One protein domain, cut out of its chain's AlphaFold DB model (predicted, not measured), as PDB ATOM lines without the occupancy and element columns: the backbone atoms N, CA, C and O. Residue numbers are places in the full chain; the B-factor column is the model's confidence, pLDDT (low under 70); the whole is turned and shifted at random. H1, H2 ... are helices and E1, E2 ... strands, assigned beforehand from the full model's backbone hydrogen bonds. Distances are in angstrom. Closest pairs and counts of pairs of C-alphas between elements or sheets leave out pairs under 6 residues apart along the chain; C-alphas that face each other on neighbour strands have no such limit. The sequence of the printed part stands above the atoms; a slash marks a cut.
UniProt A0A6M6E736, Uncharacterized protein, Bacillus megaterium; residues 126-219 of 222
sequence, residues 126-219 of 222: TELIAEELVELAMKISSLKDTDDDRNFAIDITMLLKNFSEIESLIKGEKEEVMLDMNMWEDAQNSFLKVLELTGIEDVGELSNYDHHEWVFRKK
ATOM      1  N   THR A 126     144.492 136.269 121.492       78.25
ATOM      2  CA  THR A 126     144.792 134.915 121.964       78.25
ATOM      3  C   THR A 126     143.520 134.155 122.333       78.25
ATOM      4  O   THR A 126     143.397 132.974 122.014       78.25
ATOM      5  N   GLU A 127     142.574 134.828 122.993       80.06
ATOM      6  CA  GLU A 127     141.296 134.245 123.409       80.06
ATOM      7  C   GLU A 127     140.422 133.939 122.188       80.06
ATOM      8  O   GLU A 127     139.961 132.809 122.042       80.06
ATOM      9  N   LEU A 128     140.308 134.885 121.248       82.56
ATOM     10  CA  LEU A 128     139.573 134.681 119.995       82.56
ATOM     11  C   LEU A 128     140.144 133.530 119.157       82.56
ATOM     12  O   LEU A 128     139.398 132.692 118.656       82.56
ATOM     13  N   ILE A 129     141.472 133.457 119.022       83.25
ATOM     14  CA  ILE A 129     142.132 132.355 118.310       83.25
ATOM     15  C   ILE A 129     141.824 131.021 118.997       83.25
ATOM     16  O   ILE A 129     141.543 130.031 118.321       83.25
ATOM     17  N   ALA A 130     141.877 130.971 120.330       82.00
ATOM     18  CA  ALA A 130     141.609 129.748 121.077       82.00
ATOM     19  C   ALA A 130     140.164 129.257 120.892       82.00
ATOM     20  O   ALA A 130     139.966 128.055 120.697       82.00
ATOM     21  N   GLU A 131     139.176 130.156 120.914       82.75
ATOM     22  CA  GLU A 131     137.766 129.824 120.669       82.75
ATOM     23  C   GLU A 131     137.568 129.184 119.288       82.75
ATOM     24  O   GLU A 131     137.029 128.077 119.188       82.75
ATOM     25  N   GLU A 132     138.086 129.816 118.233       87.62
ATOM     26  CA  GLU A 132     137.981 129.287 116.870       87.62
ATOM     27  C   GLU A 132     138.708 127.944 116.703       87.62
ATOM     28  O   GLU A 132     138.198 127.026 116.059       87.62
ATOM     29  N   LEU A 133     139.885 127.774 117.315       86.44
ATOM     30  CA  LEU A 133     140.611 126.500 117.264       86.44
ATOM     31  C   LEU A 133     139.835 125.361 117.932       86.44
ATOM     32  O   LEU A 133     139.903 124.222 117.464       86.44
ATOM     33  N   VAL A 134     139.093 125.645 119.005       83.56
ATOM     34  CA  VAL A 134     138.215 124.663 119.652       83.56
ATOM     35  C   VAL A 134     137.049 124.294 118.732       83.56
ATOM     36  O   VAL A 134     136.769 123.102 118.572       83.56
ATOM     37  N   GLU A 135     136.409 125.271 118.079       86.25
ATOM     38  CA  GLU A 135     135.350 125.021 117.085       86.25
ATOM     39  C   GLU A 135     135.850 124.143 115.926       86.25
ATOM     40  O   GLU A 135     135.234 123.118 115.603       86.25
ATOM     41  N   LEU A 136     137.015 124.470 115.362       87.88
ATOM     42  CA  LEU A 136     137.641 123.693 114.291       87.88
ATOM     43  C   LEU A 136     138.009 122.279 114.745       87.88
ATOM     44  O   LEU A 136     137.740 121.317 114.026       87.88
ATOM     45  N   ALA A 137     138.570 122.115 115.947       84.88
ATOM     46  CA  ALA A 137     138.913 120.801 116.489       84.88
ATOM     47  C   ALA A 137     137.671 119.912 116.666       84.88
ATOM     48  O   ALA A 137     137.705 118.723 116.327       84.88
ATOM     49  N   MET A 138     136.556 120.482 117.142       84.44
ATOM     50  CA  MET A 138     135.274 119.773 117.218       84.44
ATOM     51  C   MET A 138     134.795 119.354 115.827       84.44
ATOM     52  O   MET A 138     134.403 118.197 115.640       84.44
ATOM     53  N   LYS A 139     134.893 120.237 114.831       85.88
ATOM     54  CA  LYS A 139     134.488 119.922 113.458       85.88
ATOM     55  C   LYS A 139     135.355 118.825 112.837       85.88
ATOM     56  O   LYS A 139     134.807 117.841 112.349       85.88
ATOM     57  N   ILE A 140     136.681 118.904 112.960       84.50
ATOM     58  CA  ILE A 140     137.615 117.855 112.508       84.50
ATOM     59  C   ILE A 140     137.274 116.510 113.157       84.50
ATOM     60  O   ILE A 140     137.235 115.481 112.486       84.50
ATOM     61  N   SER A 141     136.971 116.503 114.460       79.19
ATOM     62  CA  SER A 141     136.601 115.269 115.162       79.19
ATOM     63  C   SER A 141     135.334 114.614 114.596       79.19
ATOM     64  O   SER A 141     135.254 113.389 114.563       79.19
ATOM     65  N   SER A 142     134.388 115.414 114.088       80.62
ATOM     66  CA  SER A 142     133.160 114.928 113.444       80.62
ATOM     67  C   SER A 142     133.369 114.401 112.019       80.62
ATOM     68  O   SER A 142     132.526 113.666 111.512       80.62
ATOM     69  N   LEU A 143     134.497 114.742 111.388       76.62
ATOM     70  CA  LEU A 143     134.857 114.352 110.021       76.62
ATOM     71  C   LEU A 143     135.775 113.122 109.972       76.62
ATOM     72  O   LEU A 143     136.089 112.632 108.893       76.62
ATOM     73  N   LYS A 144     136.190 112.591 111.128       59.56
ATOM     74  CA  LYS A 144     137.196 111.521 111.253       59.56
ATOM     75  C   LYS A 144     136.833 110.201 110.548       59.56
ATOM     76  O   LYS A 144     137.723 109.392 110.309       59.56
ATOM     77  N   ASP A 145     135.560 110.017 110.199       63.00
ATOM     78  CA  ASP A 145     135.035 108.846 109.481       63.00
ATOM     79  C   ASP A 145     134.640 109.161 108.020       63.00
ATOM     80  O   ASP A 145     133.925 108.385 107.385       63.00
ATOM     81  N   THR A 146     135.063 110.308 107.484       61.75
ATOM     82  CA  THR A 146     134.843 110.694 106.079       61.75
ATOM     83  C   THR A 146     136.098 110.407 105.246       61.75
ATOM     84  O   THR A 146     137.206 110.543 105.756       61.75
ATOM     85  N   ASP A 147     135.937 110.003 103.976       58.22
ATOM     86  CA  ASP A 147     137.021 109.709 103.002       58.22
ATOM     87  C   ASP A 147     137.832 110.966 102.584       58.22
ATOM     88  O   ASP A 147     138.352 111.055 101.471       58.22
ATOM     89  N   ASP A 148     137.902 111.985 103.438       64.31
ATOM     90  CA  ASP A 148     138.596 113.231 103.138       64.31
ATOM     91  C   ASP A 148     140.098 113.072 103.435       64.31
ATOM     92  O   ASP A 148     140.533 113.098 104.586       64.31
ATOM     93  N   ASP A 149     140.908 112.917 102.381       64.31
ATOM     94  CA  ASP A 149     142.381 112.836 102.435       64.31
ATOM     95  C   ASP A 149     143.050 114.174 102.862       64.31
ATOM     96  O   ASP A 149     144.267 114.359 102.731       64.31
ATOM     97  N   ARG A 150     142.277 115.149 103.369       77.69
ATOM     98  CA  ARG A 150     142.774 116.456 103.815       77.69
ATOM     99  C   ARG A 150     143.661 116.326 105.055       77.69
ATOM    100  O   ARG A 150     143.301 115.744 106.077       77.69
ATOM    101  N   ASN A 151     144.824 116.972 105.009       85.00
ATOM    102  CA  ASN A 151     145.723 117.050 106.153       85.00
ATOM    103  C   ASN A 151     145.408 118.274 107.027       85.00
ATOM    104  O   ASN A 151     146.097 119.292 106.956       85.00
ATOM    105  N   PHE A 152     144.406 118.142 107.900       85.69
ATOM    106  CA  PHE A 152     143.976 119.214 108.807       85.69
ATOM    107  C   PHE A 152     145.104 119.787 109.684       85.69
ATOM    108  O   PHE A 152     145.046 120.945 110.086       85.69
ATOM    109  N   ALA A 153     146.160 119.019 109.975       84.62
ATOM    110  CA  ALA A 153     147.295 119.537 110.741       84.62
ATOM    111  C   ALA A 153     148.072 120.622 109.971       84.62
ATOM    112  O   ALA A 153     148.564 121.573 110.583       84.62
ATOM    113  N   ILE A 154     148.163 120.503 108.640       88.06
ATOM    114  CA  ILE A 154     148.752 121.540 107.782       88.06
ATOM    115  C   ILE A 154     147.876 122.794 107.818       88.06
ATOM    116  O   ILE A 154     148.402 123.886 108.026       88.06
ATOM    117  N   ASP A 155     146.556 122.630 107.706       89.81
ATOM    118  CA  ASP A 155     145.592 123.736 107.726       89.81
ATOM    119  C   ASP A 155     145.658 124.540 109.028       89.81
ATOM    120  O   ASP A 155     145.794 125.762 109.001       89.81
ATOM    121  N   ILE A 156     145.650 123.858 110.177       89.44
ATOM    122  CA  ILE A 156     145.748 124.508 111.491       89.44
ATOM    123  C   ILE A 156     147.107 125.194 111.681       89.44
ATOM    124  O   ILE A 156     147.180 126.280 112.254       89.44
ATOM    125  N   THR A 157     148.194 124.604 111.178       89.69
ATOM    126  CA  THR A 157     149.523 125.234 111.245       89.69
ATOM    127  C   THR A 157     149.569 126.518 110.414       89.69
ATOM    128  O   THR A 157     150.140 127.517 110.854       89.69
ATOM    129  N   MET A 158     148.957 126.509 109.228       92.88
ATOM    130  CA  MET A 158     148.865 127.682 108.361       92.88
ATOM    131  C   MET A 158     148.000 128.778 108.990       92.88
ATOM    132  O   MET A 158     148.427 129.927 109.038       92.88
ATOM    133  N   LEU A 159     146.852 128.412 109.568       93.69
ATOM    134  CA  LEU A 159     145.984 129.319 110.319       93.69
ATOM    135  C   LEU A 159     146.743 130.040 111.445       93.69
ATOM    136  O   LEU A 159     146.729 131.266 111.528       93.69
ATOM    137  N   LEU A 160     147.456 129.285 112.287       91.00
ATOM    138  CA  LEU A 160     148.254 129.839 113.387       91.00
ATOM    139  C   LEU A 160     149.375 130.760 112.891       91.00
ATOM    140  O   LEU A 160     149.624 131.811 113.484       91.00
ATOM    141  N   LYS A 161     150.043 130.386 111.793       93.81
ATOM    142  CA  LYS A 161     151.057 131.232 111.156       93.81
ATOM    143  C   LYS A 161     150.447 132.550 110.673       93.81
ATOM    144  O   LYS A 161     151.019 133.606 110.927       93.81
ATOM    145  N   ASN A 162     149.286 132.495 110.025       94.94
ATOM    146  CA  ASN A 162     148.593 133.679 109.528       94.94
ATOM    147  C   ASN A 162     148.175 134.605 110.679       94.94
ATOM    148  O   ASN A 162     148.394 135.810 110.590       94.94
ATOM    149  N   PHE A 163     147.687 134.065 111.800       92.75
ATOM    150  CA  PHE A 163     147.414 134.868 112.998       92.75
ATOM    151  C   PHE A 163     148.663 135.549 113.570       92.75
ATOM    152  O   PHE A 163     148.598 136.711 113.969       92.75
ATOM    153  N   SER A 164     149.809 134.865 113.569       89.06
ATOM    154  CA  SER A 164     151.073 135.459 114.019       89.06
ATOM    155  C   SER A 164     151.521 136.631 113.139       89.06
ATOM    156  O   SER A 164     152.063 137.601 113.659       89.06
ATOM    157  N   GLU A 165     151.301 136.574 111.823       91.62
ATOM    158  CA  GLU A 165     151.615 137.696 110.924       91.62
ATOM    159  C   GLU A 165     150.647 138.869 111.124       91.62
ATOM    160  O   GLU A 165     151.066 140.027 111.128       91.62
ATOM    161  N   ILE A 166     149.366 138.589 111.371       90.19
ATOM    162  CA  ILE A 166     148.350 139.603 111.684       90.19
ATOM    163  C   ILE A 166     148.675 140.376 112.962       90.19
ATOM    164  O   ILE A 166     148.393 141.572 113.048       90.19
ATOM    165  N   GLU A 167     149.321 139.744 113.940       84.69
ATOM    166  CA  GLU A 167     149.744 140.425 115.165       84.69
ATOM    167  C   GLU A 167     150.630 141.652 114.863       84.69
ATOM    168  O   GLU A 167     150.512 142.683 115.528       84.69
ATOM    169  N   SER A 168     151.450 141.587 113.805       83.69
ATOM    170  CA  SER A 168     152.275 142.719 113.361       83.69
ATOM    171  C   SER A 168     151.450 143.884 112.791       83.69
ATOM    172  O   SER A 168     151.799 145.044 113.025       83.69
ATOM    173  N   LEU A 169     150.311 143.613 112.133       83.88
ATOM    174  CA  LEU A 169     149.349 144.658 111.750       83.88
ATOM    175  C   LEU A 169     148.710 145.291 112.984       83.88
ATOM    176  O   LEU A 169     148.626 146.516 113.091       83.88
ATOM    177  N   ILE A 170     148.254 144.466 113.931       77.56
ATOM    178  CA  ILE A 170     147.562 144.929 115.144       77.56
ATOM    179  C   ILE A 170     148.474 145.851 115.955       77.56
ATOM    180  O   ILE A 170     148.046 146.938 116.348       77.56
ATOM    181  N   LYS A 171     149.749 145.481 116.107       77.88
ATOM    182  CA  LYS A 171     150.776 146.289 116.780       77.88
ATOM    183  C   LYS A 171     151.213 147.533 115.999       77.88
ATOM    184  O   LYS A 171     151.910 148.372 116.561       77.88
ATOM    185  N   GLY A 172     150.803 147.676 114.736       75.88
ATOM    186  CA  GLY A 172     151.194 148.799 113.877       75.88
ATOM    187  C   GLY A 172     152.645 148.726 113.392       75.88
ATOM    188  O   GLY A 172     153.224 149.744 113.028       75.88
ATOM    189  N   GLU A 173     153.249 147.536 113.397       81.94
ATOM    190  CA  GLU A 173     154.613 147.309 112.900       81.94
ATOM    191  C   GLU A 173     154.657 147.227 111.366       81.94
ATOM    192  O   GLU A 173     155.689 147.497 110.751       81.94
ATOM    193  N   LYS A 174     153.528 146.856 110.751       85.69
ATOM    194  CA  LYS A 174     153.307 146.830 109.303       85.69
ATOM    195  C   LYS A 174     151.971 147.497 108.978       85.69
ATOM    196  O   LYS A 174     151.021 147.388 109.750       85.69
ATOM    197  N   GLU A 175     151.898 148.149 107.822       86.94
ATOM    198  CA  GLU A 175     150.641 148.698 107.286       86.94
ATOM    199  C   GLU A 175     149.811 147.615 106.578       86.94
ATOM    200  O   GLU A 175     148.582 147.628 106.650       86.94
ATOM    201  N   GLU A 176     150.488 146.649 105.947       92.75
ATOM    202  CA  GLU A 176     149.882 145.568 105.166       92.75
ATOM    203  C   GLU A 176     150.628 144.239 105.386       92.75
ATOM    204  O   GLU A 176     151.843 144.216 105.621       92.75
ATOM    205  N   VAL A 177     149.907 143.118 105.289       95.06
ATOM    206  CA  VAL A 177     150.486 141.764 105.259       95.06
ATOM    207  C   VAL A 177     149.865 140.942 104.141       95.06
ATOM    208  O   VAL A 177     148.658 140.968 103.940       95.06
ATOM    209  N   MET A 178     150.699 140.183 103.436       95.56
ATOM    210  CA  MET A 178     150.264 139.217 102.429       95.56
ATOM    211  C   MET A 178     150.366 137.813 103.017       95.56
ATOM    212  O   MET A 178     151.434 137.423 103.496       95.56
ATOM    213  N   LEU A 179     149.264 137.070 102.992       96.19
ATOM    214  CA  LEU A 179     149.134 135.761 103.623       96.19
ATOM    215  C   LEU A 179     148.751 134.702 102.593       96.19
ATOM    216  O   LEU A 179     147.957 134.957 101.692       96.19
ATOM    217  N   ASP A 180     149.298 133.500 102.765       94.94
ATOM    218  CA  ASP A 180     148.858 132.312 102.035       94.94
ATOM    219  C   ASP A 180     147.606 131.755 102.724       94.94
ATOM    220  O   ASP A 180     147.642 131.364 103.893       94.94
ATOM    221  N   MET A 181     146.493 131.766 102.004       94.38
ATOM    222  CA  MET A 181     145.178 131.332 102.460       94.38
ATOM    223  C   MET A 181     144.813 129.938 101.940       94.38
ATOM    224  O   MET A 181     143.645 129.563 101.998       94.38
ATOM    225  N   ASN A 182     145.770 129.140 101.449       93.38
ATOM    226  CA  ASN A 182     145.539 127.773 100.969       93.38
ATOM    227  C   ASN A 182     145.315 126.767 102.117       93.38
ATOM    228  O   ASN A 182     146.011 125.758 102.262       93.38
ATOM    229  N   MET A 183     144.309 127.040 102.939       91.69
ATOM    230  CA  MET A 183     143.866 126.186 104.034       91.69
ATOM    231  C   MET A 183     142.424 125.724 103.812       91.69
ATOM    232  O   MET A 183     141.722 126.212 102.929       91.69
ATOM    233  N   TRP A 184     141.982 124.759 104.609       92.06
ATOM    234  CA  TRP A 184     140.596 124.300 104.643       92.06
ATOM    235  C   TRP A 184     139.610 125.468 104.823       92.06
ATOM    236  O   TRP A 184     139.861 126.375 105.613       92.06
ATOM    237  N   GLU A 185     138.482 125.436 104.107       90.50
ATOM    238  CA  GLU A 185     137.490 126.522 104.063       90.50
ATOM    239  C   GLU A 185     137.016 126.957 105.456       90.50
ATOM    240  O   GLU A 185     136.929 128.149 105.733       90.50
ATOM    241  N   ASP A 186     136.780 126.018 106.374       90.31
ATOM    242  CA  ASP A 186     136.380 126.372 107.738       90.31
ATOM    243  C   ASP A 186     137.482 127.103 108.504       90.31
ATOM    244  O   ASP A 186     137.193 128.051 109.225       90.31
ATOM    245  N   ALA A 187     138.748 126.727 108.300       90.31
ATOM    246  CA  ALA A 187     139.873 127.447 108.884       90.31
ATOM    247  C   ALA A 187     140.000 128.861 108.291       90.31
ATOM    248  O   ALA A 187     140.229 129.809 109.043       90.31
ATOM    249  N   GLN A 188     139.776 129.028 106.978       93.31
ATOM    250  CA  GLN A 188     139.710 130.356 106.352       93.31
ATOM    251  C   GLN A 188     138.573 131.192 106.952       93.31
ATOM    252  O   GLN A 188     138.786 132.342 107.325       93.31
ATOM    253  N   ASN A 189     137.377 130.619 107.095       93.00
ATOM    254  CA  ASN A 189     136.213 131.316 107.642       93.00
ATOM    255  C   ASN A 189     136.428 131.736 109.102       93.00
ATOM    256  O   ASN A 189     136.137 132.879 109.457       93.00
ATOM    257  N   SER A 190     136.989 130.853 109.931       90.19
ATOM    258  CA  SER A 190     137.392 131.176 111.304       90.19
ATOM    259  C   SER A 190     138.432 132.298 111.348       90.19
ATOM    260  O   SER A 190     138.311 133.225 112.148       90.19
ATOM    261  N   PHE A 191     139.423 132.273 110.452       94.00
ATOM    262  CA  PHE A 191     140.405 133.350 110.337       94.00
ATOM    263  C   PHE A 191     139.739 134.695 110.026       94.00
ATOM    264  O   PHE A 191     139.923 135.665 110.760       94.00
ATOM    265  N   LEU A 192     138.911 134.738 108.978       92.81
ATOM    266  CA  LEU A 192     138.215 135.949 108.536       92.81
ATOM    267  C   LEU A 192     137.273 136.505 109.612       92.81
ATOM    268  O   LEU A 192     137.207 137.721 109.791       92.81
ATOM    269  N   LYS A 193     136.604 135.634 110.375       88.50
ATOM    270  CA  LYS A 193     135.765 136.020 111.519       88.50
ATOM    271  C   LYS A 193     136.570 136.773 112.583       88.50
ATOM    272  O   LYS A 193     136.135 137.821 113.056       88.50
ATOM    273  N   VAL A 194     137.765 136.294 112.934       88.12
ATOM    274  CA  VAL A 194     138.649 136.982 113.896       88.12
ATOM    275  C   VAL A 194     139.182 138.303 113.330       88.12
ATOM    276  O   VAL A 194     139.265 139.296 114.060       88.12
ATOM    277  N   LEU A 195     139.498 138.362 112.031       89.31
ATOM    278  CA  LEU A 195     139.918 139.609 111.378       89.31
ATOM    279  C   LEU A 195     138.826 140.681 111.408       89.31
ATOM    280  O   LEU A 195     139.103 141.844 111.705       89.31
ATOM    281  N   GLU A 196     137.574 140.292 111.173       85.19
ATOM    282  CA  GLU A 196     136.437 141.208 111.247       85.19
ATOM    283  C   GLU A 196     136.313 141.841 112.641       85.19
ATOM    284  O   GLU A 196     136.181 143.064 112.755       85.19
ATOM    285  N   LEU A 197     136.426 141.025 113.696       80.00
ATOM    286  CA  LEU A 197     136.356 141.469 115.094       80.00
ATOM    287  C   LEU A 197     137.519 142.385 115.495       80.00
ATOM    288  O   LEU A 197     137.368 143.229 116.380       80.00
ATOM    289  N   THR A 198     138.669 142.239 114.839       79.19
ATOM    290  CA  THR A 198     139.875 143.040 115.095       79.19
ATOM    291  C   THR A 198     140.000 144.255 114.171       79.19
ATOM    292  O   THR A 198     140.956 145.020 114.288       79.19
ATOM    293  N   GLY A 199     139.012 144.499 113.302       79.88
ATOM    294  CA  GLY A 199     138.998 145.664 112.415       79.88
ATOM    295  C   GLY A 199     140.013 145.575 111.275       79.88
ATOM    296  O   GLY A 199     140.493 146.604 110.805       79.88
ATOM    297  N   ILE A 200     140.340 144.364 110.834       87.88
ATOM    298  CA  ILE A 200     141.226 144.098 109.698       87.88
ATOM    299  C   ILE A 200     140.369 143.734 108.484       87.88
ATOM    300  O   ILE A 200     139.337 143.075 108.606       87.88
ATOM    301  N   GLU A 201     140.765 144.213 107.309       91.12
ATOM    302  CA  GLU A 201     140.081 143.964 106.041       91.12
ATOM    303  C   GLU A 201     141.016 143.361 104.994       91.12
ATOM    304  O   GLU A 201     142.221 143.616 105.002       91.12
ATOM    305  N   ASP A 202     140.431 142.571 104.093       92.56
ATOM    306  CA  ASP A 202     141.050 142.119 102.846       92.56
ATOM    307  C   ASP A 202     141.052 143.265 101.823       92.56
ATOM    308  O   ASP A 202     140.033 143.922 101.591       92.56
ATOM    309  N   VAL A 203     142.202 143.488 101.194       91.56
ATOM    310  CA  VAL A 203     142.403 144.442 100.108       91.56
ATOM    311  C   VAL A 203     142.282 143.695  98.786       91.56
ATOM    312  O   VAL A 203     143.275 143.381  98.131       91.56
ATOM    313  N   GLY A 204     141.044 143.435  98.368       88.56
ATOM    314  CA  GLY A 204     140.780 142.555  97.227       88.56
ATOM    315  C   GLY A 204     141.412 142.970  95.892       88.56
ATOM    316  O   GLY A 204     141.607 142.128  95.024       88.56
ATOM    317  N   GLU A 205     141.782 144.243  95.717       91.81
ATOM    318  CA  GLU A 205     142.515 144.720  94.532       91.81
ATOM    319  C   GLU A 205     143.985 144.264  94.494       91.81
ATOM    320  O   GLU A 205     144.583 144.205  93.418       91.81
ATOM    321  N   LEU A 206     144.568 143.969  95.657       91.69
ATOM    322  CA  LEU A 206     145.944 143.486  95.812       91.69
ATOM    323  C   LEU A 206     146.003 141.965  96.003       91.69
ATOM    324  O   LEU A 206     147.052 141.361  95.780       91.69
ATOM    325  N   SER A 207     144.887 141.354  96.398       92.94
ATOM    326  CA  SER A 207     144.760 139.916  96.615       92.94
ATOM    327  C   SER A 207     144.720 139.136  95.299       92.94
ATOM    328  O   SER A 207     144.017 139.476  94.347       92.94
ATOM    329  N   ASN A 208     145.457 138.030  95.264       94.25
ATOM    330  CA  ASN A 208     145.460 137.060  94.185       94.25
ATOM    331  C   ASN A 208     144.804 135.758  94.655       94.25
ATOM    332  O   ASN A 208     145.463 134.810  95.092       94.25
ATOM    333  N   TYR A 209     143.476 135.723  94.562       91.31
ATOM    334  CA  TYR A 209     142.661 134.607  95.044       91.31
ATOM    335  C   TYR A 209     142.960 133.284  94.328       91.31
ATOM    336  O   TYR A 209     142.925 132.236  94.970       91.31
ATOM    337  N   ASP A 210     143.324 133.333  93.042       91.31
ATOM    338  CA  ASP A 210     143.690 132.151  92.246       91.31
ATOM    339  C   ASP A 210     144.976 131.481  92.753       91.31
ATOM    340  O   ASP A 210     145.180 130.282  92.564       91.31
ATOM    341  N   HIS A 211     145.842 132.255  93.411       91.56
ATOM    342  CA  HIS A 211     147.085 131.787  94.017       91.56
ATOM    343  C   HIS A 211     147.021 131.723  95.548       91.56
ATOM    344  O   HIS A 211     148.029 131.430  96.183       91.56
ATOM    345  N   HIS A 212     145.840 131.947  96.134       92.62
ATOM    346  CA  HIS A 212     145.620 132.008  97.579       92.62
ATOM    347  C   HIS A 212     146.454 133.077  98.309       92.62
ATOM    348  O   HIS A 212     146.619 132.989  99.518       92.62
ATOM    349  N   GLU A 213     146.936 134.113  97.625       95.69
ATOM    350  CA  GLU A 213     147.730 135.188  98.235       95.69
ATOM    351  C   GLU A 213     146.817 136.373  98.570       95.69
ATOM    352  O   GLU A 213     146.422 137.124  97.683       95.69
ATOM    353  N   TRP A 214     146.424 136.518  99.834       96.94
ATOM    354  CA  TRP A 214     145.461 137.540 100.260       96.94
ATOM    355  C   TRP A 214     146.185 138.648 101.018       96.94
ATOM    356  O   TRP A 214     147.021 138.373 101.880       96.94
ATOM    357  N   VAL A 215     145.875 139.901 100.697       95.88
ATOM    358  CA  VAL A 215     146.489 141.078 101.312       95.88
ATOM    359  C   VAL A 215     145.533 141.668 102.333       95.88
ATOM    360  O   VAL A 215     144.397 141.992 102.011       95.88
ATOM    361  N   PHE A 216     145.999 141.839 103.565       95.19
ATOM    362  CA  PHE A 216     145.213 142.385 104.664       95.19
ATOM    363  C   PHE A 216     145.805 143.689 105.183       95.19
ATOM    364  O   PHE A 216     147.028 143.851 105.233       95.19
ATOM    365  N   ARG A 217     144.931 144.589 105.638       92.38
ATOM    366  CA  ARG A 217     145.293 145.852 106.294       92.38
ATOM    367  C   ARG A 217     144.298 146.215 107.391       92.38
ATOM    368  O   ARG A 217     143.184 145.695 107.430       92.38
ATOM    369  N   LYS A 218     144.662 147.151 108.266       86.00
ATOM    370  CA  LYS A 218     143.691 147.757 109.191       86.00
ATOM    371  C   LYS A 218     142.652 148.568 108.414       86.00
ATOM    372  O   LYS A 218     143.009 149.338 107.522       86.00
ATOM    373  N   LYS A 219     141.376 148.428 108.785       78.75
ATOM    374  CA  LYS A 219     140.289 149.242 108.232       78.75
ATOM    375  C   LYS A 219     140.600 150.714 108.458       78.75
ATOM    376  O   LYS A 219     140.745 151.164 109.592       78.75
TER     377      LYS A 219
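Overview. This is residues 126 to 219 of the 222 residues of an uncharacterized protein of Bacillus megaterium (UniProt A0A6M6E736). Look first for a small sheet of three strands, E1, E3 and E2, with H2 packed along one face, mostly over E1, and H3 on the same face but reaching it mainly near E2. H1 packs on H3, away from the strands, and residues 141 to 149, of which 141 to 143 belong to H1 and the rest to part of the link after it, stick out. The 94 printed residues hold three named helices and three named strands, in the order H1 H2 E1 H3 E2 E3, a mixed class; the sheet, in the order E1 E3 E2, is antiparallel. The whole is compact, with a radius of gyration of the C-alphas of 13.7 A, and flat, spanning 43 by 31 by 17 A.

Arrangement. Start at E3, residues 213 to 218, the inner strand. Its antiparallel neighbour E1, residues 176 to 180, has N 179 and O 214 within hydrogen-bond range at 2.8 A. Beside E3 also runs antiparallel E2, residues 200 to 202, with N 201 and O 217 at 2.8 A; E2 and E3 form a hairpin. H2, residues 152 to 170, is on the sheet at a height of 8.0 A, over E1 and E3; it runs along the strands, at 4 degrees to E1 on the local plane, and its closest C-alphas to E1 are those of Asn 162 and Leu 179, 6.3 A. H3, residues 185 to 197, is on the same face, over none of the strands, and this arrangement is two layers, helices on one face of a sheet. E1, H3 and E2 make a split strand-helix-strand unit, two strands running the same way with E3 between them, and its crossover is right-handed. H2 and H3 touch, closest at the C-alphas of Leu 159 and Ala 187, 6.6 A, the same way at a shallow tilt of 19 degrees. H1, residues 126 to 143, touches H3 with its residues 128 to 136 alone, closest at the C-alphas of Glu 132 and Ser 190, 5.9 A, opposite ways at a shallow tilt of 21 degrees. H1 and H2 form a helical hairpin that only just touches, with 3 pairs of C-alphas within 8 A, the closest those of Ile 140 and Phe 152, 7.5 A. H1, H2 and H3 make a bundle, helices side by side, and H1 is apart from E1, E2 and E3. Every O i to N i+4 pair is within hydrogen-bond range in H1 and H3, and 13 of 15 in H2.

Along the chain. Find C-alpha 213 at (147.730, 135.188, 98.235); from there E3 runs 17.2 A to residue 218. E1 covers 13.7 A from 176 to 180, and E2 7.1 A from 200 to 202. H2 runs 26.7 A from 152 to 170, and H3 18.6 A from 185 to 197. H1 begins at C-alpha 126, (144.792, 134.915, 121.964), and runs 25.8 A to C-alpha 143, (134.857, 114.352, 110.021).

Size, cuts and confidence. The C-alphas of Asp 145 and Gly 172 are the two farthest apart, 43.3 A. The printed part has no cut, and no link is long. Look for low confidence at residues 144 to 149, where pLDDT is under 70; the mean of the printed part is 86.5.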